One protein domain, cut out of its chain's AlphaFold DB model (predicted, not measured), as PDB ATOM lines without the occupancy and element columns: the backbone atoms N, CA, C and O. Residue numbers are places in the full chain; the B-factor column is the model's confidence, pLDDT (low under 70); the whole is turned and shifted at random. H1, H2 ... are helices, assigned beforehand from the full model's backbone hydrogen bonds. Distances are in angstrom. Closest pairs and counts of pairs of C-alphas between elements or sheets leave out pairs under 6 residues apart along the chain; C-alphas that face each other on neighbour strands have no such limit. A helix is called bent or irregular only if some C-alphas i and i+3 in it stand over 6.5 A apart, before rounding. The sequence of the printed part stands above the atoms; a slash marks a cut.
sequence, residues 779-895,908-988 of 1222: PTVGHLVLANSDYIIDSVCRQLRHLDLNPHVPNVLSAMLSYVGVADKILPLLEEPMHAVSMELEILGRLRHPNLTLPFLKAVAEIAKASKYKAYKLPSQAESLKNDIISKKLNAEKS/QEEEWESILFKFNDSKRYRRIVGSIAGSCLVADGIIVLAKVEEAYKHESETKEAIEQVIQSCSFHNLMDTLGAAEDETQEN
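What this domain is: This is residues 779 to 895 and 908 to 988 of the 1222 residues of the protein "Telo2-interacting protein 1 homolog" of Phtheirospermum japonicum (UniProt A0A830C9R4). Three long helices, H7, H8 and H9, lie side by side in an elongated body, and H7 runs its full length. The short helices H2 to H5 cluster at one end, where H3, H4 and H5 pack on H7; H1 is on the outside of this cluster, H6 is near the start of H7, and H10 folds back beside H9 at the other end. The printed part has 198 residues with ten named helices, H1 to H10 in order along the chain, and no named strand: the class is all helix. It is only just compact, close to loose, with a radius of gyration of the C-alphas of 19.7 A and spans of 65 by 40 by 27 A.

How they stand to each other: H1, residues 781 to 787, is close to but not clearly touching H2, residues 789 to 800; their closest C-alphas, of Val 785 and Ile 792, are 7.7 A apart. H2 forms a helical hairpin with H3, residues 809 to 818, at a shallow tilt of 29 degrees; the closest C-alphas, of Gln 799 and Val 809, are 6.6 A apart. H4, residues 823 to 829, is irregular, with C-alphas 825 and 828 7.4 A apart. H5, residues 831 to 840, touches H2 at Pro 833 and Cys 797, whose C-alphas are the closest at 5.8 A. H6, residues 843 to 848, touches no helix. H7, residues 850 to 895, is the hub, touching H3, H4, H5, H8 and H9; it has a kink of 29 degrees near residue 873 and is only just irregular, with C-alphas 851 and 854 6.9 A apart. With residues 852 to 863 alone it touches H3, closest at the C-alphas of Ala 859 and Ser 814, 4.1 A. H8, residues 908 to 935, and H9, residues 939 to 969, form a helical hairpin, closest at the C-alphas of Ala 933 and Gly 941, 4.7 A. H7 and H9 touch the same way at a shallow tilt of 25 degrees, closest at the C-alphas of Pro 875 and Ala 951, 4.2 A. H5, H7, H8 and H9 form an up and down bundle, each running against the one before. H10, residues 972 to 979, touches H9 and is apart from H7. Every O i to N i+4 pair is within hydrogen-bond range in H1, H2, H3, H5, H6 and H8, against 1 of 3 in H4, with 1 of 4 O i to N i+3 pairs, 37 of 42 in H7, 25 of 27 in H9 and 2 of 4 in H10.

Where its parts are: H1 begins at C-alpha 781 (-12.034, 50.795, -8.703). H7 measures 65.7 A, H8 40.6 A and H9 45.5 A from first to last C-alpha. H10 ends at C-alpha 979 (-28.356, 13.937, -15.403).

The domain as a whole: The C-alphas of Leu 847 and Ser 895, the two farthest apart, are 65.9 A apart. Residues 896 to 907 are not printed, and C-alphas 895 and 908 are 11.5 A apart across this cut. Of the links that are printed whole, none is long. The mean pLDDT of the printed part is 74.4, and 39 residues are under 70, among them residues 972 to 988.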
ATOM      1  N   PRO A 779      -5.867  47.781  -7.416       73.56
ATOM      2  CA  PRO A 779      -5.218  48.468  -8.536       73.56
ATOM      3  C   PRO A 779      -6.183  49.315  -9.380       73.56
ATOM      4  O   PRO A 779      -5.758  50.260 -10.038       73.56
ATOM      5  N   THR A 780      -7.482  49.004  -9.368       79.12
ATOM      6  CA  THR A 780      -8.525  49.835  -9.985       79.12
ATOM      7  C   THR A 780      -9.804  49.790  -9.152       79.12
ATOM      8  O   THR A 780     -10.040  48.806  -8.449       79.12
ATOM      9  N   VAL A 781     -10.683  50.793  -9.308       75.62
ATOM     10  CA  VAL A 781     -12.034  50.795  -8.703       75.62
ATOM     11  C   VAL A 781     -12.790  49.515  -9.025       75.62
ATOM     12  O   VAL A 781     -13.486  48.967  -8.177       75.62
ATOM     13  N   GLY A 782     -12.587  48.977 -10.228       78.69
ATOM     14  CA  GLY A 782     -13.181  47.706 -10.596       78.69
ATOM     15  C   GLY A 782     -12.759  46.542  -9.696       78.69
ATOM     16  O   GLY A 782     -13.593  45.710  -9.365       78.69
ATOM     17  N   HIS A 783     -11.508  46.495  -9.227       79.00
ATOM     18  CA  HIS A 783     -11.062  45.462  -8.283       79.00
ATOM     19  C   HIS A 783     -11.690  45.629  -6.896       79.00
ATOM     20  O   HIS A 783     -12.032  44.627  -6.275       79.00
ATOM     21  N   LEU A 784     -11.908  46.868  -6.449       79.25
ATOM     22  CA  LEU A 784     -12.632  47.151  -5.209       79.25
ATOM     23  C   LEU A 784     -14.095  46.687  -5.297       79.25
ATOM     24  O   LEU A 784     -14.591  46.034  -4.381       79.25
ATOM     25  N   VAL A 785     -14.771  46.987  -6.412       77.94
ATOM     26  CA  VAL A 785     -16.153  46.543  -6.660       77.94
ATOM     27  C   VAL A 785     -16.226  45.019  -6.745       77.94
ATOM     28  O   VAL A 785     -17.129  44.426  -6.170       77.94
ATOM     29  N   LEU A 786     -15.260  44.373  -7.404       79.56
ATOM     30  CA  LEU A 786     -15.187  42.913  -7.493       79.56
ATOM     31  C   LEU A 786     -14.962  42.244  -6.137       79.56
ATOM     32  O   LEU A 786     -15.599  41.241  -5.854       79.56
ATOM     33  N   ALA A 787     -14.089  42.799  -5.295       78.88
ATOM     34  CA  ALA A 787     -13.839  42.263  -3.959       78.88
ATOM     35  C   ALA A 787     -15.075  42.336  -3.044       78.88
ATOM     36  O   ALA A 787     -15.159  41.598  -2.069       78.88
ATOM     37  N   ASN A 788     -16.029  43.214  -3.365       77.81
ATOM     38  CA  ASN A 788     -17.251  43.442  -2.598       77.81
ATOM     39  C   ASN A 788     -18.522  43.117  -3.406       77.81
ATOM     40  O   ASN A 788     -19.605  43.578  -3.040       77.81
ATOM     41  N   SER A 789     -18.410  42.358  -4.506       79.62
ATOM     42  CA  SER A 789     -19.507  42.161  -5.462       79.62
ATOM     43  C   SER A 789     -20.753  41.601  -4.800       79.62
ATOM     44  O   SER A 789     -21.845  42.103  -5.035       79.62
ATOM     45  N   ASP A 790     -20.583  40.615  -3.926       76.81
ATOM     46  CA  ASP A 790     -21.694  39.895  -3.312       76.81
ATOM     47  C   ASP A 790     -22.521  40.837  -2.437       76.81
ATOM     48  O   ASP A 790     -23.732  40.927  -2.598       76.81
ATOM     49  N   TYR A 791     -21.860  41.638  -1.595       77.81
ATOM     50  CA  TYR A 791     -22.520  42.628  -0.743       77.81
ATOM     51  C   TYR A 791     -23.209  43.735  -1.552       77.81
ATOM     52  O   TYR A 791     -24.328  44.145  -1.232       77.81
ATOM     53  N   ILE A 792     -22.550  44.230  -2.606       78.44
ATOM     54  CA  ILE A 792     -23.090  45.305  -3.447       78.44
ATOM     55  C   ILE A 792     -24.330  44.817  -4.198       78.44
ATOM     56  O   ILE A 792     -25.345  45.513  -4.201       78.44
ATOM     57  N   ILE A 793     -24.278  43.624  -4.795       81.88
ATOM     58  CA  ILE A 793     -25.419  43.036  -5.500       81.88
ATOM     59  C   ILE A 793     -26.572  42.760  -4.538       81.88
ATOM     60  O   ILE A 793     -27.701  43.128  -4.851       81.88
ATOM     61  N   ASP A 794     -26.305  42.213  -3.350       81.06
ATOM     62  CA  ASP A 794     -27.347  41.951  -2.352       81.06
ATOM     63  C   ASP A 794     -28.053  43.247  -1.917       81.06
ATOM     64  O   ASP A 794     -29.280  43.309  -1.791       81.06
ATOM     65  N   SER A 795     -27.277  44.323  -1.754       78.69
ATOM     66  CA  SER A 795     -27.791  45.664  -1.466       78.69
ATOM     67  C   SER A 795     -28.649  46.209  -2.614       78.69
ATOM     68  O   SER A 795     -29.775  46.654  -2.384       78.69
ATOM     69  N   VAL A 796     -28.172  46.104  -3.861       82.88
ATOM     70  CA  VAL A 796     -28.925  46.519  -5.056       82.88
ATOM     71  C   VAL A 796     -30.228  45.727  -5.183       82.88
ATOM     72  O   VAL A 796     -31.278  46.331  -5.389       82.88
ATOM     73  N   CYS A 797     -30.204  44.405  -4.994       83.31
ATOM     74  CA  CYS A 797     -31.399  43.558  -5.015       83.31
ATOM     75  C   CYS A 797     -32.439  44.013  -3.985       83.31
ATOM     76  O   CYS A 797     -33.622  44.123  -4.308       83.31
ATOM     77  N   ARG A 798     -32.020  44.323  -2.751       82.69
ATOM     78  CA  ARG A 798     -32.931  44.818  -1.703       82.69
ATOM     79  C   ARG A 798     -33.541  46.167  -2.062       82.69
ATOM     80  O   ARG A 798     -34.735  46.358  -1.853       82.69
ATOM     81  N   GLN A 799     -32.749  47.081  -2.613       80.94
ATOM     82  CA  GLN A 799     -33.237  48.408  -2.982       80.94
ATOM     83  C   GLN A 799     -34.149  48.362  -4.226       80.94
ATOM     84  O   GLN A 799     -35.147  49.079  -4.266       80.94
ATOM     85  N   LEU A 800     -33.898  47.457  -5.185       82.94
ATOM     86  CA  LEU A 800     -34.780  47.211  -6.339       82.94
ATOM     87  C   LEU A 800     -36.172  46.694  -5.935       82.94
ATOM     88  O   LEU A 800     -37.140  46.946  -6.646       82.94
ATOM     89  N   ARG A 801     -36.311  46.014  -4.788       83.50
ATOM     90  CA  ARG A 801     -37.624  45.574  -4.268       83.50
ATOM     91  C   ARG A 801     -38.491  46.736  -3.761       83.50
ATOM     92  O   ARG A 801     -39.701  46.576  -3.635       83.50
ATOM     93  N   HIS A 802     -37.890  47.896  -3.486       82.12
ATOM     94  CA  HIS A 802     -38.557  49.088  -2.954       82.12
ATOM     95  C   HIS A 802     -38.175  50.339  -3.758       82.12
ATOM     96  O   HIS A 802     -37.615  51.295  -3.216       82.12
ATOM     97  N   LEU A 803     -38.472  50.330  -5.059       79.56
ATOM     98  CA  LEU A 803     -38.100  51.399  -5.996       79.56
ATOM     99  C   LEU A 803     -38.700  52.766  -5.668       79.56
ATOM    100  O   LEU A 803     -38.031  53.772  -5.884       79.56
ATOM    101  N   ASP A 804     -39.900  52.804  -5.086       74.19
ATOM    102  CA  ASP A 804     -40.539  54.049  -4.640       74.19
ATOM    103  C   ASP A 804     -39.687  54.803  -3.605       74.19
ATOM    104  O   ASP A 804     -39.667  56.031  -3.581       74.19
ATOM    105  N   LEU A 805     -38.962  54.061  -2.761       74.69
ATOM    106  CA  LEU A 805     -38.067  54.612  -1.743       74.69
ATOM    107  C   LEU A 805     -36.635  54.793  -2.258       74.69
ATOM    108  O   LEU A 805     -35.857  55.508  -1.638       74.69
ATOM    109  N   ASN A 806     -36.271  54.137  -3.365       74.69
ATOM    110  CA  ASN A 806     -34.901  54.095  -3.872       74.69
ATOM    111  C   ASN A 806     -34.852  54.346  -5.397       74.69
ATOM    112  O   ASN A 806     -34.454  53.468  -6.170       74.69
ATOM    113  N   PRO A 807     -35.214  55.551  -5.876       75.75
ATOM    114  CA  PRO A 807     -35.282  55.849  -7.310       75.75
ATOM    115  C   PRO A 807     -33.903  55.887  -7.998       75.75
ATOM    116  O   PRO A 807     -33.807  55.778  -9.220       75.75
ATOM    117  N   HIS A 808     -32.813  56.025  -7.239       77.31
ATOM    118  CA  HIS A 808     -31.453  56.151  -7.775       77.31
ATOM    119  C   HIS A 808     -30.771  54.803  -8.083       77.31
ATOM    120  O   HIS A 808     -29.765  54.773  -8.797       77.31
ATOM    121  N   VAL A 809     -31.325  53.682  -7.611       82.06
ATOM    122  CA  VAL A 809     -30.737  52.330  -7.720       82.06
ATOM    123  C   VAL A 809     -30.360  51.929  -9.146       82.06
ATOM    124  O   VAL A 809     -29.262  51.400  -9.334       82.06
ATOM    125  N   PRO A 810     -31.175  52.200 -10.186       81.56
ATOM    126  CA  PRO A 810     -30.805  51.809 -11.545       81.56
ATOM    127  C   PRO A 810     -29.559  52.552 -12.051       81.56
ATOM    128  O   PRO A 810     -28.757  51.990 -12.799       81.56
ATOM    129  N   ASN A 811     -29.349  53.797 -11.605       78.25
ATOM    130  CA  ASN A 811     -28.139  54.557 -11.919       78.25
ATOM    131  C   ASN A 811     -26.915  53.995 -11.183       78.25
ATOM    132  O   ASN A 811     -25.839  53.941 -11.776       78.25
ATOM    133  N   VAL A 812     -27.079  53.534  -9.938       78.44
ATOM    134  CA  VAL A 812     -26.018  52.855  -9.172       78.44
ATOM    135  C   VAL A 812     -25.615  51.551  -9.860       78.44
ATOM    136  O   VAL A 812     -24.429  51.327 -10.092       78.44
ATOM    137  N   LEU A 813     -26.593  50.737 -10.271       81.31
ATOM    138  CA  LEU A 813     -26.352  49.505 -11.024       81.31
ATOM    139  C   LEU A 813     -25.612  49.789 -12.342       81.31
ATOM    140  O   LEU A 813     -24.607  49.148 -12.639       81.31
ATOM    141  N   SER A 814     -26.052  50.792 -13.110       78.12
ATOM    142  CA  SER A 814     -25.373  51.202 -14.348       78.12
ATOM    143  C   SER A 814     -23.940  51.691 -14.097       78.12
ATOM    144  O   SER A 814     -23.023  51.302 -14.820       78.12
ATOM    145  N   ALA A 815     -23.714  52.501 -13.058       76.12
ATOM    146  CA  ALA A 815     -22.388  53.005 -12.710       76.12
ATOM    147  C   ALA A 815     -21.441  51.873 -12.283       76.12
ATOM    148  O   ALA A 815     -20.319  51.803 -12.784       76.12
ATOM    149  N   MET A 816     -21.912  50.951 -11.438       80.19
ATOM    150  CA  MET A 816     -21.156  49.775 -11.000       80.19
ATOM    151  C   MET A 816     -20.676  48.939 -12.192       80.19
ATOM    152  O   MET A 816     -19.509  48.555 -12.259       80.19
ATOM    153  N   LEU A 817     -21.565  48.689 -13.155       75.56
ATOM    154  CA  LEU A 817     -21.259  47.887 -14.339       75.56
ATOM    155  C   LEU A 817     -20.367  48.612 -15.352       75.56
ATOM    156  O   LEU A 817     -19.665  47.953 -16.117       75.56
ATOM    157  N   SER A 818     -20.351  49.950 -15.334       76.06
ATOM    158  CA  SER A 818     -19.541  50.756 -16.254       76.06
ATOM    159  C   SER A 818     -18.030  50.710 -15.970       76.06
ATOM    160  O   SER A 818     -17.233  51.076 -16.837       76.06
ATOM    161  N   TYR A 819     -17.609  50.235 -14.790       72.56
ATOM    162  CA  TYR A 819     -16.192  50.063 -14.469       72.56
ATOM    163  C   TYR A 819     -15.568  48.917 -15.278       72.56
ATOM    164  O   TYR A 819     -16.027  47.773 -15.257       72.56
ATOM    165  N   VAL A 820     -14.485  49.234 -15.995       58.50
ATOM    166  CA  VAL A 820     -13.833  48.326 -16.952       58.50
ATOM    167  C   VAL A 820     -13.489  46.975 -16.307       58.50
ATOM    168  O   VAL A 820     -12.743  46.913 -15.332       58.50
ATOM    169  N   GLY A 821     -14.016  45.888 -16.886       61.34
ATOM    170  CA  GLY A 821     -13.711  44.497 -16.513       61.34
ATOM    171  C   GLY A 821     -14.511  43.921 -15.337       61.34
ATOM    172  O   GLY A 821     -14.338  42.745 -15.013       61.34
ATOM    173  N   VAL A 822     -15.391  44.711 -14.710       67.62
ATOM    174  CA  VAL A 822     -16.203  44.289 -13.555       67.62
ATOM    175  C   VAL A 822     -17.402  43.451 -13.985       67.62
ATOM    176  O   VAL A 822     -17.602  42.341 -13.491       67.62
ATOM    177  N   ALA A 823     -18.175  43.952 -14.950       66.88
ATOM    178  CA  ALA A 823     -19.415  43.315 -15.387       66.88
ATOM    179  C   ALA A 823     -19.196  41.881 -15.920       66.88
ATOM    180  O   ALA A 823     -20.009  40.995 -15.680       66.88
ATOM    181  N   ASP A 824     -18.042  41.619 -16.536       67.25
ATOM    182  CA  ASP A 824     -17.621  40.305 -17.037       67.25
ATOM    183  C   ASP A 824     -17.495  39.223 -15.955       67.25
ATOM    184  O   ASP A 824     -17.679  38.032 -16.235       67.25
ATOM    185  N   LYS A 825     -17.095  39.617 -14.745       71.62
ATOM    186  CA  LYS A 825     -16.843  38.711 -13.617       71.62
ATOM    187  C   LYS A 825     -18.038  38.640 -12.664       71.62
ATOM    188  O   LYS A 825     -18.251  37.593 -12.071       71.62
ATOM    189  N   ILE A 826     -18.828  39.712 -12.573       77.25
ATOM    190  CA  ILE A 826     -20.035  39.786 -11.732       77.25
ATOM    191  C   ILE A 826     -21.273  39.223 -12.447       77.25
ATOM    192  O   ILE A 826     -22.252  38.910 -11.785       77.25
ATOM    193  N   LEU A 827     -21.232  39.015 -13.772       75.56
ATOM    194  CA  LEU A 827     -22.360  38.517 -14.574       75.56
ATOM    195  C   LEU A 827     -23.187  37.374 -13.935       75.56
ATOM    196  O   LEU A 827     -24.411  37.463 -13.995       75.56
ATOM    197  N   PRO A 828     -22.584  36.348 -13.289       74.56
ATOM    198  CA  PRO A 828     -23.335  35.283 -12.616       74.56
ATOM    199  C   PRO A 828     -24.277  35.763 -11.505       74.56
ATOM    200  O   PRO A 828     -25.289  35.127 -11.241       74.56
ATOM    201  N   LEU A 829     -23.937  36.877 -10.858       77.69
ATOM    202  CA  LEU A 829     -24.680  37.478  -9.751       77.69
ATOM    203  C   LEU A 829     -25.775  38.441 -10.243       77.69
ATOM    204  O   LEU A 829     -26.596  38.898  -9.459       77.69
ATOM    205  N   LEU A 830     -25.805  38.764 -11.542       77.94
ATOM    206  CA  LEU A 830     -26.723  39.758 -12.110       77.94
ATOM    207  C   LEU A 830     -28.065  39.181 -12.571       77.94
ATOM    208  O   LEU A 830     -28.902  39.943 -13.052       77.94
ATOM    209  N   GLU A 831     -28.295  37.876 -12.428       75.88
ATOM    210  CA  GLU A 831     -29.538  37.238 -12.873       75.88
ATOM    211  C   GLU A 831     -30.781  37.800 -12.153       75.88
ATOM    212  O   GLU A 831     -31.713  38.260 -12.813       75.88
ATOM    213  N   GLU A 832     -30.776  37.851 -10.816       78.69
ATOM    214  CA  GLU A 832     -31.888  38.404 -10.023       78.69
ATOM    215  C   GLU A 832     -32.079  39.923 -10.239       78.69
ATOM    216  O   GLU A 832     -33.211  40.338 -10.521       78.69
ATOM    217  N   PRO A 833     -31.022  40.768 -10.218       79.69
ATOM    218  CA  PRO A 833     -31.142  42.173 -10.603       79.69
ATOM    219  C   PRO A 833     -31.741  42.366 -11.998       79.69
ATOM    220  O   PRO A 833     -32.602  43.225 -12.182       79.69
ATOM    221  N   MET A 834     -31.325  41.569 -12.989       78.06
ATOM    222  CA  MET A 834     -31.830  41.685 -14.358       78.06
ATOM    223  C   MET A 834     -33.313  41.319 -14.450       78.06
ATOM    224  O   MET A 834     -34.060  41.974 -15.182       78.06
ATOM    225  N   HIS A 835     -33.762  40.316 -13.696       77.62
ATOM    226  CA  HIS A 835     -35.178  39.967 -13.624       77.62
ATOM    227  C   HIS A 835     -36.010  41.139 -13.079       77.62
ATOM    228  O   HIS A 835     -36.999  41.535 -13.697       77.62
ATOM    229  N   ALA A 836     -35.570  41.761 -11.980       80.12
ATOM    230  CA  ALA A 836     -36.236  42.932 -11.406       80.12
ATOM    231  C   ALA A 836     -36.258  44.130 -12.376       80.12
ATOM    232  O   ALA A 836     -37.306  44.735 -12.592       80.12
ATOM    233  N   VAL A 837     -35.130  44.425 -13.035       80.69
ATOM    234  CA  VAL A 837     -35.037  45.474 -14.069       80.69
ATOM    235  C   VAL A 837     -36.005  45.207 -15.228       80.69
ATOM    236  O   VAL A 837     -36.623  46.133 -15.752       80.69
ATOM    237  N   SER A 838     -36.160  43.946 -15.631       76.19
ATOM    238  CA  SER A 838     -37.032  43.564 -16.745       76.19
ATOM    239  C   SER A 838     -38.504  43.758 -16.412       76.19
ATOM    240  O   SER A 838     -39.229  44.309 -17.238       76.19
ATOM    241  N   MET A 839     -38.924  43.389 -15.196       78.50
ATOM    242  CA  MET A 839     -40.288  43.625 -14.707       78.50
ATOM    243  C   MET A 839     -40.640  45.119 -14.696       78.50
ATOM    244  O   MET A 839     -41.733  45.510 -15.103       78.50
ATOM    245  N   GLU A 840     -39.703  45.979 -14.297       80.44
ATOM    246  CA  GLU A 840     -39.913  47.434 -14.276       80.44
ATOM    247  C   GLU A 840     -39.964  48.061 -15.676       80.44
ATOM    248  O   GLU A 840     -40.639  49.068 -15.898       80.44
ATOM    249  N   LEU A 841     -39.299  47.447 -16.657       75.31
ATOM    250  CA  LEU A 841     -39.361  47.866 -18.058       75.31
ATOM    251  C   LEU A 841     -40.627  47.380 -18.788       75.31
ATOM    252  O   LEU A 841     -40.871  47.796 -19.930       75.31
ATOM    253  N   GLU A 842     -41.468  46.556 -18.154       75.69
ATOM    254  CA  GLU A 842     -42.773  46.176 -18.695       75.69
ATOM    255  C   GLU A 842     -43.739  47.372 -18.781       75.69
ATOM    256  O   GLU A 842     -43.476  48.485 -18.325       75.69
ATOM    257  N   ILE A 843     -44.895  47.174 -19.422       70.75
ATOM    258  CA  ILE A 843     -45.893  48.241 -19.606       70.75
ATOM    259  C   ILE A 843     -46.351  48.804 -18.252       70.75
ATOM    260  O   ILE A 843     -46.418  50.020 -18.097       70.75
ATOM    261  N   LEU A 844     -46.631  47.939 -17.275       70.56
ATOM    262  CA  LEU A 844     -47.111  48.358 -15.957       70.56
ATOM    263  C   LEU A 844     -46.021  49.054 -15.132       70.56
ATOM    264  O   LEU A 844     -46.311  50.070 -14.505       70.56
ATOM    265  N   GLY A 845     -44.779  48.563 -15.186       75.94
ATOM    266  CA  GLY A 845     -43.636  49.192 -14.519       75.94
ATOM    267  C   GLY A 845     -43.342  50.587 -15.073       75.94
ATOM    268  O   GLY A 845     -43.287  51.555 -14.320       75.94
ATOM    269  N   ARG A 846     -43.323  50.747 -16.403       77.44
ATOM    270  CA  ARG A 846     -43.140  52.062 -17.051       77.44
ATOM    271  C   ARG A 846     -44.277  53.045 -16.784       77.44
ATOM    272  O   ARG A 846     -44.040  54.249 -16.776       77.44
ATOM    273  N   LEU A 847     -45.504  52.558 -16.589       72.69
ATOM    274  CA  LEU A 847     -46.631  53.401 -16.181       72.69
ATOM    275  C   LEU A 847     -46.507  53.842 -14.721       72.69
ATOM    276  O   LEU A 847     -46.858  54.976 -14.405       72.69
ATOM    277  N   ARG A 848     -46.011  52.961 -13.844       78.44
ATOM    278  CA  ARG A 848     -45.811  53.256 -12.421       78.44
ATOM    279  C   ARG A 848     -44.615  54.189 -12.197       78.44
ATOM    280  O   ARG A 848     -44.730  55.142 -11.436       78.44
ATOM    281  N   HIS A 849     -43.511  53.970 -12.913       79.81
ATOM    282  CA  HIS A 849     -42.253  54.706 -12.766       79.81
ATOM    283  C   HIS A 849     -41.723  55.251 -14.110       79.81
ATOM    284  O   HIS A 849     -40.633  54.873 -14.555       79.81
ATOM    285  N   PRO A 850     -42.429  56.187 -14.775       76.00
ATOM    286  CA  PRO A 850     -42.036  56.672 -16.103       76.00
ATOM    287  C   PRO A 850     -40.617  57.264 -16.125       76.00
ATOM    288  O   PRO A 850     -39.857  57.019 -17.064       76.00
ATOM    289  N   ASN A 851     -40.227  57.951 -15.047       75.25
ATOM    290  CA  ASN A 851     -38.928  58.615 -14.904       75.25
ATOM    291  C   ASN A 851     -37.744  57.639 -14.751       75.25
ATOM    292  O   ASN A 851     -36.607  58.016 -15.029       75.25
ATOM    293  N   LEU A 852     -37.990  56.385 -14.350       80.94
ATOM    294  CA  LEU A 852     -36.940  55.378 -14.134       80.94
ATOM    295  C   LEU A 852     -36.638  54.541 -15.382       80.94
ATOM    296  O   LEU A 852     -35.609  53.870 -15.439       80.94
ATOM    297  N   THR A 853     -37.471  54.643 -16.422       79.56
ATOM    298  CA  THR A 853     -37.297  53.902 -17.681       79.56
ATOM    299  C   THR A 853     -35.911  54.125 -18.294       79.56
ATOM    300  O   THR A 853     -35.238  53.174 -18.681       79.56
ATOM    301  N   LEU A 854     -35.450  55.379 -18.375       76.81
ATOM    302  CA  LEU A 854     -34.150  55.706 -18.968       76.81
ATOM    303  C   LEU A 854     -32.963  55.190 -18.120       76.81
ATOM    304  O   LEU A 854     -32.076  54.558 -18.698       76.81
ATOM    305  N   PRO A 855     -32.919  55.406 -16.790       79.62
ATOM    306  CA  PRO A 855     -31.955  54.754 -15.898       79.62
ATOM    307  C   PRO A 855     -31.888  53.228 -16.048       79.62
ATOM    308  O   PRO A 855     -30.798  52.673 -16.189       79.62
ATOM    309  N   PHE A 856     -33.037  52.549 -16.104       82.38
ATOM    310  CA  PHE A 856     -33.081  51.103 -16.319       82.38
ATOM    311  C   PHE A 856     -32.529  50.700 -17.687       82.38
ATOM    312  O   PHE A 856     -31.732  49.770 -17.769       82.38
ATOM    313  N   LEU A 857     -32.855  51.435 -18.755       80.06
ATOM    314  CA  LEU A 857     -32.282  51.180 -20.081       80.06
ATOM    315  C   LEU A 857     -30.754  51.358 -20.110       80.06
ATOM    316  O   LEU A 857     -30.076  50.601 -20.801       80.06
ATOM    317  N   LYS A 858     -30.192  52.305 -19.344       79.19
ATOM    318  CA  LYS A 858     -28.731  52.451 -19.193       79.19
ATOM    319  C   LYS A 858     -28.109  51.250 -18.480       79.19
ATOM    320  O   LYS A 858     -27.068  50.767 -18.913       79.19
ATOM    321  N   ALA A 859     -28.746  50.750 -17.419       80.81
ATOM    322  CA  ALA A 859     -28.293  49.541 -16.735       80.81
ATOM    323  C   ALA A 859     -28.334  48.324 -17.674       80.81
ATOM    324  O   ALA A 859     -27.334  47.622 -17.809       80.81
ATOM    325  N   VAL A 860     -29.440  48.134 -18.404       80.12
ATOM    326  CA  VAL A 860     -29.578  47.068 -19.410       80.12
ATOM    327  C   VAL A 860     -28.511  47.178 -20.500       80.12
ATOM    328  O   VAL A 860     -27.973  46.156 -20.913       80.12
ATOM    329  N   ALA A 861     -28.160  48.386 -20.953       76.94
ATOM    330  CA  ALA A 861     -27.118  48.579 -21.961       76.94
ATOM    331  C   ALA A 861     -25.731  48.108 -21.482       76.94
ATOM    332  O   ALA A 861     -25.024  47.430 -22.231       76.94
ATOM    333  N   GLU A 862     -25.350  48.404 -20.235       78.56
ATOM    334  CA  GLU A 862     -24.075  47.935 -19.668       78.56
ATOM    335  C   GLU A 862     -24.069  46.413 -19.450       78.56
ATOM    336  O   GLU A 862     -23.091  45.742 -19.793       78.56
ATOM    337  N   ILE A 863     -25.183  45.841 -18.976       78.25
ATOM    338  CA  ILE A 863     -25.349  44.382 -18.866       78.25
ATOM    339  C   ILE A 863     -25.239  43.728 -20.248       78.25
ATOM    340  O   ILE A 863     -24.513  42.750 -20.419       78.25
ATOM    341  N   ALA A 864     -25.921  44.272 -21.259       75.19
ATOM    342  CA  ALA A 864     -25.891  43.751 -22.622       75.19
ATOM    343  C   ALA A 864     -24.476  43.791 -23.215       75.19
ATOM    344  O   ALA A 864     -24.061  42.833 -23.863       75.19
ATOM    345  N   LYS A 865     -23.702  44.851 -22.951       76.94
ATOM    346  CA  LYS A 865     -22.306  44.978 -23.392       76.94
ATOM    347  C   LYS A 865     -21.400  43.904 -22.781       76.94
ATOM    348  O   LYS A 865     -20.617  43.290 -23.509       76.94
ATOM    349  N   ALA A 866     -21.530  43.647 -21.480       76.69
ATOM    350  CA  ALA A 866     -20.776  42.602 -20.788       76.69
ATOM    351  C   ALA A 866     -21.175  41.197 -21.269       76.69
ATOM    352  O   ALA A 866     -20.327  40.387 -21.652       76.69
ATOM    353  N   SER A 867     -22.484  40.945 -21.359       77.12
ATOM    354  CA  SER A 867     -23.036  39.703 -21.904       77.12
ATOM    355  C   SER A 867     -22.579  39.461 -23.340       77.12
ATOM    356  O   SER A 867     -22.245  38.333 -23.685       77.12
ATOM    357  N   LYS A 868     -22.480  40.508 -24.172       76.75
ATOM    358  CA  LYS A 868     -21.934  40.439 -25.534       76.75
ATOM    359  C   LYS A 868     -20.483  39.999 -25.513       76.75
ATOM    360  O   LYS A 868     -20.167  38.966 -26.088       76.75
ATOM    361  N   TYR A 869     -19.607  40.711 -24.811       77.81
ATOM    362  CA  TYR A 869     -18.190  40.346 -24.757       77.81
ATOM    363  C   TYR A 869     -17.967  38.887 -24.328       77.81
ATOM    364  O   TYR A 869     -17.167  38.172 -24.935       77.81
ATOM    365  N   LYS A 870     -18.721  38.417 -23.329       75.88
ATOM    366  CA  LYS A 870     -18.656  37.030 -22.860       75.88
ATOM    367  C   LYS A 870     -19.252  36.034 -23.838       75.88
ATOM    368  O   LYS A 870     -18.600  35.037 -24.134       75.88
ATOM    369  N   ALA A 871     -20.424  36.316 -24.395       77.81
ATOM    370  CA  ALA A 871     -21.069  35.422 -25.344       77.81
ATOM    371  C   ALA A 871     -20.227  35.195 -26.601       77.81
ATOM    372  O   ALA A 871     -20.204  34.083 -27.104       77.81
ATOM    373  N   TYR A 872     -19.455  36.181 -27.069       80.50
ATOM    374  CA  TYR A 872     -18.532  35.969 -28.194       80.50
ATOM    375  C   TYR A 872     -17.362  35.027 -27.866       80.50
ATOM    376  O   TYR A 872     -16.818  34.414 -28.780       80.50
ATOM    377  N   LYS A 873     -16.978  34.885 -26.590       80.25
ATOM    378  CA  LYS A 873     -15.946  33.929 -26.159       80.25
ATOM    379  C   LYS A 873     -16.493  32.518 -25.951       80.25
ATOM    380  O   LYS A 873     -15.737  31.564 -26.134       80.25
ATOM    381  N   LEU A 874     -17.777  32.382 -25.605       80.44
ATOM    382  CA  LEU A 874     -18.392  31.091 -25.278       80.44
ATOM    383  C   LEU A 874     -18.226  30.036 -26.388       80.44
ATOM    384  O   LEU A 874     -17.764  28.952 -26.048       80.44
ATOM    385  N   PRO A 875     -18.492  30.309 -27.686       80.06
ATOM    386  CA  PRO A 875     -18.310  29.307 -28.737       80.06
ATOM    387  C   PRO A 875     -16.877  28.781 -28.815       80.06
ATOM    388  O   PRO A 875     -16.676  27.575 -28.801       80.06
ATOM    389  N   SER A 876     -15.880  29.673 -28.799       81.88
ATOM    390  CA  SER A 876     -14.465  29.275 -28.859       81.88
ATOM    391  C   SER A 876     -14.009  28.486 -27.627       81.88
ATOM    392  O   SER A 876     -13.200  27.572 -27.740       81.88
ATOM    393  N   GLN A 877     -14.541  28.816 -26.445       80.69
ATOM    394  CA  GLN A 877     -14.251  28.087 -25.209       80.69
ATOM    395  C   GLN A 877     -14.913  26.708 -25.211       80.69
ATOM    396  O   GLN A 877     -14.262  25.730 -24.855       80.69
ATOM    397  N   ALA A 878     -16.170  26.627 -25.651       79.25
ATOM    398  CA  ALA A 878     -16.895  25.371 -25.796       79.25
ATOM    399  C   ALA A 878     -16.240  24.466 -26.850       79.25
ATOM    400  O   ALA A 878     -16.086  23.273 -26.621       79.25
ATOM    401  N   GLU A 879     -15.782  25.028 -27.970       82.62
ATOM    402  CA  GLU A 879     -15.052  24.297 -29.008       82.62
ATOM    403  C   GLU A 879     -13.683  23.803 -28.516       82.62
ATOM    404  O   GLU A 879     -13.329  22.651 -28.754       82.62
ATOM    405  N   SER A 880     -12.931  24.630 -27.781       83.62
ATOM    406  CA  SER A 880     -11.668  24.209 -27.160       83.62
ATOM    407  C   SER A 880     -11.887  23.078 -26.158       83.62
ATOM    408  O   SER A 880     -11.186  22.074 -26.220       83.62
ATOM    409  N   LEU A 881     -12.881  23.208 -25.272       78.50
ATOM    410  CA  LEU A 881     -13.223  22.176 -24.294       78.50
ATOM    411  C   LEU A 881     -13.635  20.875 -24.995       78.50
ATOM    412  O   LEU A 881     -13.190  19.797 -24.608       78.50
ATOM    413  N   LYS A 882     -14.432  20.979 -26.065       80.75
ATOM    414  CA  LYS A 882     -14.811  19.848 -26.913       80.75
ATOM    415  C   LYS A 882     -13.580  19.145 -27.479       80.75
ATOM    416  O   LYS A 882     -13.462  17.931 -27.359       80.75
ATOM    417  N   ASN A 883     -12.656  19.896 -28.075       82.50
ATOM    418  CA  ASN A 883     -11.444  19.341 -28.675       82.50
ATOM    419  C   ASN A 883     -10.530  18.693 -27.624       82.50
ATOM    420  O   ASN A 883     -10.012  17.603 -27.863       82.50
ATOM    421  N   ASP A 884     -10.397  19.306 -26.445       81.06
ATOM    422  CA  ASP A 884      -9.641  18.747 -25.322       81.06
ATOM    423  C   ASP A 884     -10.258  17.422 -24.852       81.06
ATOM    424  O   ASP A 884      -9.545  16.432 -24.694       81.06
ATOM    425  N   ILE A 885     -11.584  17.360 -24.702       78.94
ATOM    426  CA  ILE A 885     -12.302  16.144 -24.295       78.94
ATOM    427  C   ILE A 885     -12.207  15.056 -25.366       78.94
ATOM    428  O   ILE A 885     -11.934  13.907 -25.029       78.94
ATOM    429  N   ILE A 886     -12.357  15.399 -26.649       79.06
ATOM    430  CA  ILE A 886     -12.183  14.452 -27.760       79.06
ATOM    431  C   ILE A 886     -10.747  13.908 -27.778       79.06
ATOM    432  O   ILE A 886     -10.546  12.707 -27.947       79.06
ATOM    433  N   SER A 887      -9.741  14.758 -27.550       80.19
ATOM    434  CA  SER A 887      -8.341  14.321 -27.482       80.19
ATOM    435  C   SER A 887      -8.077  13.386 -26.293       80.19
ATOM    436  O   SER A 887      -7.391  12.376 -26.443       80.19
ATOM    437  N   LYS A 888      -8.679  13.667 -25.128       76.50
ATOM    438  CA  LYS A 888      -8.596  12.815 -23.934       76.50
ATOM    439  C   LYS A 888      -9.352  11.499 -24.104       76.50
ATOM    440  O   LYS A 888      -8.828  10.467 -23.696       76.50
ATOM    441  N   LYS A 889     -10.514  11.512 -24.761       73.56
ATOM    442  CA  LYS A 889     -11.258  10.310 -25.163       73.56
ATOM    443  C   LYS A 889     -10.383   9.391 -26.020       73.56
ATOM    444  O   LYS A 889     -10.207   8.232 -25.676       73.56
ATOM    445  N   LEU A 890      -9.751   9.936 -27.061       72.56
ATOM    446  CA  LEU A 890      -8.850   9.178 -27.938       72.56
ATOM    447  C   LEU A 890      -7.622   8.609 -27.206       72.56
ATOM    448  O   LEU A 890      -7.064   7.605 -27.639       72.56
ATOM    449  N   ASN A 891      -7.171   9.246 -26.122       68.44
ATOM    450  CA  ASN A 891      -6.083   8.728 -25.289       68.44
ATOM    451  C   ASN A 891      -6.565   7.639 -24.318       68.44
ATOM    452  O   ASN A 891      -5.860   6.652 -24.134       68.44
ATOM    453  N   ALA A 892      -7.765   7.786 -23.747       63.69
ATOM    454  CA  ALA A 892      -8.382   6.782 -22.880       63.69
ATOM    455  C   ALA A 892      -8.704   5.484 -23.647       63.69
ATOM    456  O   ALA A 892      -8.421   4.396 -23.151       63.69
ATOM    457  N   GLU A 893      -9.183   5.598 -24.891       63.91
ATOM    458  CA  GLU A 893      -9.433   4.460 -25.794       63.91
ATOM    459  C   GLU A 893      -8.140   3.746 -26.237       63.91
ATOM    460  O   GLU A 893      -8.158   2.554 -26.524       63.91
ATOM    461  N   LYS A 894      -6.992   4.442 -26.266       61.25
ATOM    462  CA  LYS A 894      -5.680   3.822 -26.551       61.25
ATOM    463  C   LYS A 894      -5.090   3.091 -25.347       61.25
ATOM    464  O   LYS A 894      -4.338   2.145 -25.533       61.25
ATOM    465  N   SER A 895      -5.404   3.527 -24.125       52.78
ATOM    466  CA  SER A 895      -4.926   2.881 -22.893       52.78
ATOM    467  C   SER A 895      -5.681   1.600 -22.528       52.78
ATOM    468  O   SER A 895      -5.198   0.830 -21.706       52.78
ATOM    469  N   GLN A 908      -7.893   8.615 -12.638       63.66
ATOM    470  CA  GLN A 908      -8.630   8.880 -13.871       63.66
ATOM    471  C   GLN A 908     -10.071   9.342 -13.588       63.66
ATOM    472  O   GLN A 908     -10.564  10.227 -14.285       63.66
ATOM    473  N   GLU A 909     -10.728   8.796 -12.559       65.12
ATOM    474  CA  GLU A 909     -12.059   9.229 -12.110       65.12
ATOM    475  C   GLU A 909     -12.019  10.663 -11.548       65.12
ATOM    476  O   GLU A 909     -12.797  11.499 -12.004       65.12
ATOM    477  N   GLU A 910     -11.038  11.008 -10.698       69.12
ATOM    478  CA  GLU A 910     -10.816  12.383 -10.197       69.12
ATOM    479  C   GLU A 910     -10.543  13.395 -11.332       69.12
ATOM    480  O   GLU A 910     -11.005  14.545 -11.313       69.12
ATOM    481  N   GLU A 911      -9.803  12.986 -12.369       73.06
ATOM    482  CA  GLU A 911      -9.577  13.826 -13.547       73.06
ATOM    483  C   GLU A 911     -10.872  14.091 -14.329       73.06
ATOM    484  O   GLU A 911     -11.104  15.226 -14.770       73.06
ATOM    485  N   TRP A 912     -11.725  13.076 -14.499       75.31
ATOM    486  CA  TRP A 912     -13.023  13.225 -15.159       75.31
ATOM    487  C   TRP A 912     -14.034  13.984 -14.294       75.31
ATOM    488  O   TRP A 912     -14.801  14.768 -14.851       75.31
ATOM    489  N   GLU A 913     -13.974  13.878 -12.965       76.62
ATOM    490  CA  GLU A 913     -14.714  14.739 -12.032       76.62
ATOM    491  C   GLU A 913     -14.345  16.214 -12.212       76.62
ATOM    492  O   GLU A 913     -15.222  17.072 -12.329       76.62
ATOM    493  N   SER A 914     -13.049  16.528 -12.315       77.44
ATOM    494  CA  SER A 914     -12.581  17.900 -12.556       77.44
ATOM    495  C   SER A 914     -13.050  18.448 -13.911       77.44
ATOM    496  O   SER A 914     -13.430  19.620 -14.023       77.44
ATOM    497  N   ILE A 915     -13.043  17.612 -14.955       79.25
ATOM    498  CA  ILE A 915     -13.550  17.974 -16.288       79.25
ATOM    499  C   ILE A 915     -15.063  18.188 -16.241       79.25
ATOM    500  O   ILE A 915     -15.555  19.180 -16.784       79.25
ATOM    501  N   LEU A 916     -15.794  17.302 -15.566       77.75
ATOM    502  CA  LEU A 916     -17.240  17.380 -15.424       77.75
ATOM    503  C   LEU A 916     -17.661  18.618 -14.623       77.75
ATOM    504  O   LEU A 916     -18.603  19.310 -15.011       77.75
ATOM    505  N   PHE A 917     -16.920  18.963 -13.570       76.69
ATOM    506  CA  PHE A 917     -17.110  20.193 -12.806       76.69
ATOM    507  C   PHE A 917     -16.943  21.434 -13.697       76.69
ATOM    508  O   PHE A 917     -17.832  22.283 -13.751       76.69
ATOM    509  N   LYS A 918     -15.861  21.502 -14.489       76.81
ATOM    510  CA  LYS A 918     -15.630  22.599 -15.451       76.81
ATOM    511  C   LYS A 918     -16.714  22.678 -16.531       76.81
ATOM    512  O   LYS A 918     -17.121  23.777 -16.911       76.81
ATOM    513  N   PHE A 919     -17.185  21.534 -17.027       77.50
ATOM    514  CA  PHE A 919     -18.268  21.463 -18.008       77.50
ATOM    515  C   PHE A 919     -19.594  21.972 -17.422       77.50
ATOM    516  O   PHE A 919     -20.265  22.805 -18.036       77.50
ATOM    517  N   ASN A 920     -19.938  21.549 -16.203       76.50
ATOM    518  CA  ASN A 920     -21.139  21.993 -15.498       76.50
ATOM    519  C   ASN A 920     -21.098  23.490 -15.149       76.50
ATOM    520  O   ASN A 920     -22.106  24.182 -15.322       76.50
ATOM    521  N   ASP A 921     -19.938  24.021 -14.756       71.00
ATOM    522  CA  ASP A 921     -19.734  25.458 -14.551       71.00
ATOM    523  C   ASP A 921     -19.927  26.253 -15.848       71.00
ATOM    524  O   ASP A 921     -20.621  27.276 -15.850       71.00
ATOM    525  N   SER A 922     -19.391  25.765 -16.974       71.88
ATOM    526  CA  SER A 922     -19.601  26.374 -18.296       71.88
ATOM    527  C   SER A 922     -21.084  26.391 -18.678       71.88
ATOM    528  O   SER A 922     -21.615  27.435 -19.068       71.88
ATOM    529  N   LYS A 923     -21.785  25.267 -18.478       73.69
ATOM    530  CA  LYS A 923     -23.223  25.122 -18.748       73.69
ATOM    531  C   LYS A 923     -24.053  26.087 -17.897       73.69
ATOM    532  O   LYS A 923     -24.955  26.755 -18.410       73.69
ATOM    533  N   ARG A 924     -23.746  26.194 -16.598       72.50
ATOM    534  CA  ARG A 924     -24.404  27.134 -15.675       72.50
ATOM    535  C   ARG A 924     -24.144  28.580 -16.090       72.50
ATOM    536  O   ARG A 924     -25.086  29.364 -16.180       72.50
ATOM    537  N   TYR A 925     -22.901  28.918 -16.419       71.38
ATOM    538  CA  TYR A 925     -22.524  30.259 -16.856       71.38
ATOM    539  C   TYR A 925     -23.229  30.663 -18.159       71.38
ATOM    540  O   TYR A 925     -23.817  31.744 -18.233       71.38
ATOM    541  N   ARG A 926     -23.267  29.778 -19.164       80.00
ATOM    542  CA  ARG A 926     -24.014  30.001 -20.410       80.00
ATOM    543  C   ARG A 926     -25.507  30.204 -20.149       80.00
ATOM    544  O   ARG A 926     -26.103  31.110 -20.732       80.00
ATOM    545  N   ARG A 927     -26.123  29.390 -19.283       74.62
ATOM    546  CA  ARG A 927     -27.548  29.526 -18.918       74.62
ATOM    547  C   ARG A 927     -27.849  30.893 -18.307       74.62
ATOM    548  O   ARG A 927     -28.859  31.484 -18.689       74.62
ATOM    549  N   ILE A 928     -26.966  31.405 -17.446       71.88
ATOM    550  CA  ILE A 928     -27.093  32.744 -16.851       71.88
ATOM    551  C   ILE A 928     -26.987  33.825 -17.935       71.88
ATOM    552  O   ILE A 928     -27.869  34.676 -18.037       71.88
ATOM    553  N   VAL A 929     -25.983  33.751 -18.819       72.88
ATOM    554  CA  VAL A 929     -25.840  34.690 -19.952       72.88
ATOM    555  C   VAL A 929     -27.092  34.665 -20.841       72.88
ATOM    556  O   VAL A 929     -27.601  35.717 -21.220       72.88
ATOM    557  N   GLY A 930     -27.629  33.478 -21.137       72.81
ATOM    558  CA  GLY A 930     -28.854  33.312 -21.917       72.81
ATOM    559  C   GLY A 930     -30.124  33.784 -21.195       72.81
ATOM    560  O   GLY A 930     -31.058  34.238 -21.847       72.81
ATOM    561  N   SER A 931     -30.182  33.682 -19.865       72.56
ATOM    562  CA  SER A 931     -31.296  34.158 -19.023       72.56
ATOM    563  C   SER A 931     -31.340  35.689 -19.006       72.56
ATOM    564  O   SER A 931     -32.365  36.310 -19.303       72.56
ATOM    565  N   ILE A 932     -30.171  36.298 -18.802       70.25
ATOM    566  CA  ILE A 932     -29.966  37.744 -18.850       70.25
ATOM    567  C   ILE A 932     -30.286  38.281 -20.251       70.25
ATOM    568  O   ILE A 932     -31.059  39.224 -20.394       70.25
ATOM    569  N   ALA A 933     -29.759  37.649 -21.303       70.31
ATOM    570  CA  ALA A 933     -29.983  38.079 -22.681       70.31
ATOM    571  C   ALA A 933     -31.434  37.895 -23.150       70.31
ATOM    572  O   ALA A 933     -31.941  38.740 -23.882       70.31
ATOM    573  N   GLY A 934     -32.114  36.833 -22.702       65.81
ATOM    574  CA  GLY A 934     -33.540  36.607 -22.963       65.81
ATOM    575  C   GLY A 934     -34.448  37.647 -22.310       65.81
ATOM    576  O   GLY A 934     -35.510  37.962 -22.845       65.81
ATOM    577  N   SER A 935     -34.003  38.203 -21.185       64.38
ATOM    578  CA  SER A 935     -34.681  39.280 -20.463       64.38
ATOM    579  C   SER A 935     -34.355  40.675 -21.037       64.38
ATOM    580  O   SER A 935     -35.143  41.610 -20.908       64.38
ATOM    581  N   CYS A 936     -33.234  40.826 -21.753       61.41
ATOM    582  CA  CYS A 936     -32.854  42.055 -22.455       61.41
ATOM    583  C   CYS A 936     -33.682  42.260 -23.741       61.41
ATOM    584  O   CYS A 936     -33.359  41.721 -24.796       61.41
ATOM    585  N   LEU A 937     -34.687  43.139 -23.709       60.34
ATOM    586  CA  LEU A 937     -35.510  43.526 -24.875       60.34
ATOM    587  C   LEU A 937     -34.783  44.423 -25.915       60.34
ATOM    588  O   LEU A 937     -35.423  45.184 -26.642       60.34
ATOM    589  N   VAL A 938     -33.451  44.374 -25.988       62.75
ATOM    590  CA  VAL A 938     -32.616  45.228 -26.856       62.75
ATOM    591  C   VAL A 938     -32.008  44.390 -27.985       62.75
ATOM    592  O   VAL A 938     -31.727  43.209 -27.797       62.75
ATOM    593  N   ALA A 939     -31.763  44.990 -29.156       59.28
ATOM    594  CA  ALA A 939     -31.177  44.317 -30.325       59.28
ATOM    595  C   ALA A 939     -29.869  43.556 -30.014       59.28
ATOM    596  O   ALA A 939     -29.653  42.460 -30.531       59.28
ATOM    597  N   ASP A 940     -29.027  44.095 -29.124       66.44
ATOM    598  CA  ASP A 940     -27.804  43.426 -28.663       66.44
ATOM    599  C   ASP A 940     -28.086  42.120 -27.899       66.44
ATOM    600  O   ASP A 940     -27.294  41.183 -27.995       66.44
ATOM    601  N   GLY A 941     -29.227  42.006 -27.210       70.31
ATOM    602  CA  GLY A 941     -29.653  40.777 -26.534       70.31
ATOM    603  C   GLY A 941     -29.878  39.616 -27.509       70.31
ATOM    604  O   GLY A 941     -29.491  38.489 -27.219       70.31
ATOM    605  N   ILE A 942     -30.398  39.890 -28.711       73.00
ATOM    606  CA  ILE A 942     -30.615  38.865 -29.751       73.00
ATOM    607  C   ILE A 942     -29.276  38.340 -30.290       73.00
ATOM    608  O   ILE A 942     -29.115  37.136 -30.480       73.00
ATOM    609  N   ILE A 943     -28.290  39.223 -30.481       75.06
ATOM    610  CA  ILE A 943     -26.928  38.831 -30.886       75.06
ATOM    611  C   ILE A 943     -26.287  37.938 -29.816       75.06
ATOM    612  O   ILE A 943     -25.681  36.916 -30.140       75.06
ATOM    613  N   VAL A 944     -26.435  38.312 -28.542       76.50
ATOM    614  CA  VAL A 944     -25.938  37.534 -27.399       76.50
ATOM    615  C   VAL A 944     -26.587  36.153 -27.362       76.50
ATOM    616  O   VAL A 944     -25.874  35.158 -27.258       76.50
ATOM    617  N   LEU A 945     -27.915  36.080 -27.496       77.12
ATOM    618  CA  LEU A 945     -28.645  34.811 -27.536       77.12
ATOM    619  C   LEU A 945     -28.158  33.922 -28.677       77.12
ATOM    620  O   LEU A 945     -27.887  32.753 -28.448       77.12
ATOM    621  N   ALA A 946     -27.958  34.466 -29.877       77.88
ATOM    622  CA  ALA A 946     -27.459  33.680 -31.000       77.88
ATOM    623  C   ALA A 946     -26.073  33.072 -30.729       77.88
ATOM    624  O   ALA A 946     -25.820  31.925 -31.086       77.88
ATOM    625  N   LYS A 947     -25.187  33.812 -30.049       80.88
ATOM    626  CA  LYS A 947     -23.871  33.305 -29.633       80.88
ATOM    627  C   LYS A 947     -23.956  32.273 -28.505       80.88
ATOM    628  O   LYS A 947     -23.171  31.330 -28.478       80.88
ATOM    629  N   VAL A 948     -24.922  32.423 -27.601       80.38
ATOM    630  CA  VAL A 948     -25.237  31.430 -26.564       80.38
ATOM    631  C   VAL A 948     -25.758  30.128 -27.180       80.38
ATOM    632  O   VAL A 948     -25.341  29.056 -26.748       80.38
ATOM    633  N   GLU A 949     -26.618  30.204 -28.197       78.31
ATOM    634  CA  GLU A 949     -27.116  29.033 -28.934       78.31
ATOM    635  C   GLU A 949     -25.996  28.350 -29.745       78.31
ATOM    636  O   GLU A 949     -25.902  27.126 -29.778       78.31
ATOM    637  N   GLU A 950     -25.082  29.125 -30.339       80.25
ATOM    638  CA  GLU A 950     -23.885  28.591 -31.006       80.25
ATOM    639  C   GLU A 950     -22.988  27.812 -30.028       80.25
ATOM    640  O   GLU A 950     -22.563  26.697 -30.329       80.25
ATOM    641  N   ALA A 951     -22.759  28.350 -28.824       79.94
ATOM    642  CA  ALA A 951     -22.022  27.650 -27.771       79.94
ATOM    643  C   ALA A 951     -22.760  26.396 -27.273       79.94
ATOM    644  O   ALA A 951     -22.132  25.361 -27.056       79.94
ATOM    645  N   TYR A 952     -24.090  26.460 -27.142       80.06
ATOM    646  CA  TYR A 952     -24.914  25.316 -26.746       80.06
ATOM    647  C   TYR A 952     -24.778  24.139 -27.716       80.06
ATOM    648  O   TYR A 952     -24.706  22.995 -27.276       80.06
ATOM    649  N   LYS A 953     -24.667  24.405 -29.024       79.25
ATOM    650  CA  LYS A 953     -24.433  23.353 -30.019       79.25
ATOM    651  C   LYS A 953     -23.149  22.568 -29.727       79.25
ATOM    652  O   LYS A 953     -23.176  21.342 -29.706       79.25
ATOM    653  N   HIS A 954     -22.045  23.262 -29.448       78.56
ATOM    654  CA  HIS A 954     -20.781  22.613 -29.084       78.56
ATOM    655  C   HIS A 954     -20.851  21.901 -27.728       78.56
ATOM    656  O   HIS A 954     -20.278  20.825 -27.582       78.56
ATOM    657  N   GLU A 955     -21.572  22.456 -26.749       78.44
ATOM    658  CA  GLU A 955     -21.815  21.788 -25.464       78.44
ATOM    659  C   GLU A 955     -22.618  20.493 -25.622       78.44
ATOM    660  O   GLU A 955     -22.286  19.511 -24.967       78.44
ATOM    661  N   SER A 956     -23.637  20.468 -26.487       76.62
ATOM    662  CA  SER A 956     -24.437  19.267 -26.760       76.62
ATOM    663  C   SER A 956     -23.575  18.157 -27.362       76.62
ATOM    664  O   SER A 956     -23.568  17.043 -26.850       76.62
ATOM    665  N   GLU A 957     -22.768  18.488 -28.375       78.69
ATOM    666  CA  GLU A 957     -21.791  17.562 -28.972       78.69
ATOM    667  C   GLU A 957     -20.765  17.065 -27.929       78.69
ATOM    668  O   GLU A 957     -20.349  15.908 -27.944       78.69
ATOM    669  N   THR A 958     -20.355  17.933 -26.998       79.25
ATOM    670  CA  THR A 958     -19.418  17.581 -25.918       79.25
ATOM    671  C   THR A 958     -20.063  16.661 -24.882       79.25
ATOM    672  O   THR A 958     -19.420  15.716 -24.433       79.25
ATOM    673  N   LYS A 959     -21.329  16.907 -24.519       80.00
ATOM    674  CA  LYS A 959     -22.107  16.060 -23.607       80.00
ATOM    675  C   LYS A 959     -22.182  14.635 -24.146       80.00
ATOM    676  O   LYS A 959     -21.826  13.711 -23.428       80.00
ATOM    677  N   GLU A 960     -22.537  14.480 -25.423       80.31
ATOM    678  CA  GLU A 960     -22.575  13.177 -26.101       80.31
ATOM    679  C   GLU A 960     -21.210  12.468 -26.047       80.31
ATOM    680  O   GLU A 960     -21.137  11.263 -25.797       80.31
ATOM    681  N   ALA A 961     -20.105  13.203 -26.226       78.38
ATOM    682  CA  ALA A 961     -18.760  12.640 -26.120       78.38
ATOM    683  C   ALA A 961     -18.406  12.186 -24.689       78.38
ATOM    684  O   ALA A 961     -17.802  11.125 -24.532       78.38
ATOM    685  N   ILE A 962     -18.785  12.952 -23.656       77.12
ATOM    686  CA  ILE A 962     -18.574  12.593 -22.241       77.12
ATOM    687  C   ILE A 962     -19.430  11.376 -21.859       77.12
ATOM    688  O   ILE A 962     -18.920  10.453 -21.228       77.12
ATOM    689  N   GLU A 963     -20.703  11.345 -22.268       79.00
ATOM    690  CA  GLU A 963     -21.618  10.224 -22.010       79.00
ATOM    691  C   GLU A 963     -21.065   8.912 -22.581       79.00
ATOM    692  O   GLU A 963     -21.066   7.888 -21.898       79.00
ATOM    693  N   GLN A 964     -20.505   8.953 -23.795       76.94
ATOM    694  CA  GLN A 964     -19.839   7.798 -24.404       76.94
ATOM    695  C   GLN A 964     -18.620   7.326 -23.594       76.94
ATOM    696  O   GLN A 964     -18.435   6.121 -23.426       76.94
ATOM    697  N   VAL A 965     -17.805   8.245 -23.059       75.25
ATOM    698  CA  VAL A 965     -16.632   7.891 -22.238       75.25
ATOM    699  C   VAL A 965     -17.051   7.280 -20.904       75.25
ATOM    700  O   VAL A 965     -16.543   6.225 -20.533       75.25
ATOM    701  N   ILE A 966     -18.008   7.887 -20.201       74.94
ATOM    702  CA  ILE A 966     -18.500   7.391 -18.906       74.94
ATOM    703  C   ILE A 966     -19.110   5.994 -19.041       74.94
ATOM    704  O   ILE A 966     -18.870   5.136 -18.188       74.94
ATOM    705  N   GLN A 967     -19.841   5.740 -20.132       75.56
ATOM    706  CA  GLN A 967     -20.345   4.405 -20.459       75.56
ATOM    707  C   GLN A 967     -19.204   3.417 -20.737       75.56
ATOM    708  O   GLN A 967     -19.244   2.297 -20.232       75.56
ATOM    709  N   SER A 968     -18.172   3.827 -21.483       71.44
ATOM    710  CA  SER A 968     -17.024   2.966 -21.806       71.44
ATOM    711  C   SER A 968     -16.122   2.649 -20.601       71.44
ATOM    712  O   SER A 968     -15.587   1.548 -20.516       71.44
ATOM    713  N   CYS A 969     -15.991   3.577 -19.644       69.62
ATOM    714  CA  CYS A 969     -15.135   3.444 -18.458       69.62
ATOM    715  C   CYS A 969     -15.888   2.984 -17.197       69.62
ATOM    716  O   CYS A 969     -15.287   2.864 -16.133       69.62
ATOM    717  N   SER A 970     -17.192   2.701 -17.288       68.31
ATOM    718  CA  SER A 970     -18.046   2.252 -16.173       68.31
ATOM    719  C   SER A 970     -18.134   3.204 -14.960       68.31
ATOM    720  O   SER A 970     -18.440   2.768 -13.853       68.31
ATOM    721  N   PHE A 971     -17.951   4.516 -15.159       73.00
ATOM    722  CA  PHE A 971     -18.033   5.537 -14.096       73.00
ATOM    723  C   PHE A 971     -19.484   5.911 -13.738       73.00
ATOM    724  O   PHE A 971     -19.928   7.042 -13.928       73.00
ATOM    725  N   HIS A 972     -20.274   4.953 -13.255       67.94
ATOM    726  CA  HIS A 972     -21.720   5.143 -13.067       67.94
ATOM    727  C   HIS A 972     -22.073   6.244 -12.048       67.94
ATOM    728  O   HIS A 972     -23.081   6.922 -12.228       67.94
ATOM    729  N   ASN A 973     -21.203   6.513 -11.066       67.25
ATOM    730  CA  ASN A 973     -21.366   7.613 -10.102       67.25
ATOM    731  C   ASN A 973     -21.336   9.007 -10.768       67.25
ATOM    732  O   ASN A 973     -22.001   9.938 -10.311       67.25
ATOM    733  N   LEU A 974     -20.596   9.156 -11.874       68.31
ATOM    734  CA  LEU A 974     -20.501  10.408 -12.637       68.31
ATOM    735  C   LEU A 974     -21.694  10.624 -13.574       68.31
ATOM    736  O   LEU A 974     -21.953  11.741 -14.020       68.31
ATOM    737  N   MET A 975     -22.453   9.566 -13.866       67.75
ATOM    738  CA  MET A 975     -23.631   9.669 -14.721       67.75
ATOM    739  C   MET A 975     -24.777  10.412 -14.017       67.75
ATOM    740  O   MET A 975     -25.444  11.251 -14.627       67.75
ATOM    741  N   ASP A 976     -24.944  10.193 -12.711       66.69
ATOM    742  CA  ASP A 976     -25.964  10.876 -11.906       66.69
ATOM    743  C   ASP A 976     -25.705  12.394 -11.807       66.69
ATOM    744  O   ASP A 976     -26.641  13.198 -11.813       66.69
ATOM    745  N   THR A 977     -24.435  12.818 -11.798       67.00
ATOM    746  CA  THR A 977     -24.044  14.242 -11.781       67.00
ATOM    747  C   THR A 977     -24.190  14.939 -13.140       67.00
ATOM    748  O   THR A 977     -24.324  16.166 -13.180       67.00
ATOM    749  N   LEU A 978     -24.226  14.192 -14.250       67.50
ATOM    750  CA  LEU A 978     -24.579  14.711 -15.580       67.50
ATOM    751  C   LEU A 978     -26.092  14.909 -15.755       67.50
ATOM    752  O   LEU A 978     -26.505  15.915 -16.343       67.50
ATOM    753  N   GLY A 979     -26.897  13.973 -15.236       56.59
ATOM    754  CA  GLY A 979     -28.356  13.937 -15.403       56.59
ATOM    755  C   GLY A 979     -29.154  14.807 -14.421       56.59
ATOM    756  O   GLY A 979     -30.201  15.338 -14.781       56.59
ATOM    757  N   ALA A 980     -28.661  15.057 -13.202       55.19
ATOM    758  CA  ALA A 980     -29.403  15.799 -12.167       55.19
ATOM    759  C   ALA A 980     -29.682  17.297 -12.476       55.19
ATOM    760  O   ALA A 980     -30.336  17.980 -11.687       55.19
ATOM    761  N   ALA A 981     -29.201  17.830 -13.606       50.25
ATOM    762  CA  ALA A 981     -29.343  19.235 -14.016       50.25
ATOM    763  C   ALA A 981     -30.207  19.437 -15.284       50.25
ATOM    764  O   ALA A 981     -30.070  20.467 -15.973       50.25
ATOM    765  N   GLU A 982     -31.030  18.448 -15.636       49.47
ATOM    766  CA  GLU A 982     -31.859  18.413 -16.843       49.47
ATOM    767  C   GLU A 982     -33.282  18.932 -16.600       49.47
ATOM    768  O   GLU A 982     -34.181  18.200 -16.209       49.47
ATOM    769  N   ASP A 983     -33.493  20.209 -16.922       47.94
ATOM    770  CA  ASP A 983     -34.725  20.623 -17.594       47.94
ATOM    771  C   ASP A 983     -34.425  20.595 -19.101       47.94
ATOM    772  O   ASP A 983     -33.842  21.535 -19.651       47.94
ATOM    773  N   GLU A 984     -34.794  19.506 -19.777       49.03
ATOM    774  CA  GLU A 984     -34.705  19.336 -21.242       49.03
ATOM    775  C   GLU A 984     -35.619  20.305 -22.026       49.03
ATOM    776  O   GLU A 984     -35.667  20.287 -23.251       49.03
ATOM    777  N   THR A 985     -36.338  21.199 -21.343       48.47
ATOM    778  CA  THR A 985     -37.338  22.102 -21.935       48.47
ATOM    779  C   THR A 985     -36.779  23.428 -22.456       48.47
ATOM    780  O   THR A 985     -37.530  24.243 -22.990       48.47
ATOM    781  N   GLN A 986     -35.474  23.692 -22.340       52.69
ATOM    782  CA  GLN A 986     -34.881  24.951 -22.814       52.69
ATOM    783  C   GLN A 986     -34.464  24.876 -24.289       52.69
ATOM    784  O   GLN A 986     -33.306  25.096 -24.638       52.69
ATOM    785  N   GLU A 987     -35.445  24.586 -25.145       54.94
ATOM    786  CA  GLU A 987     -35.364  24.737 -26.597       54.94
ATOM    787  C   GLU A 987     -35.062  26.197 -26.978       54.94
ATOM    788  O   GLU A 987     -35.683  27.132 -26.466       54.94
ATOM    789  N   ASN A 988     -34.097  26.361 -27.886       62.72
ATOM    790  CA  ASN A 988     -33.781  27.538 -28.700       62.72
ATOM    791  C   ASN A 988     -34.470  28.848 -28.258       62.72
ATOM    792  O   ASN A 988     -35.514  29.246 -28.789       62.72
TER     793      ASN A 988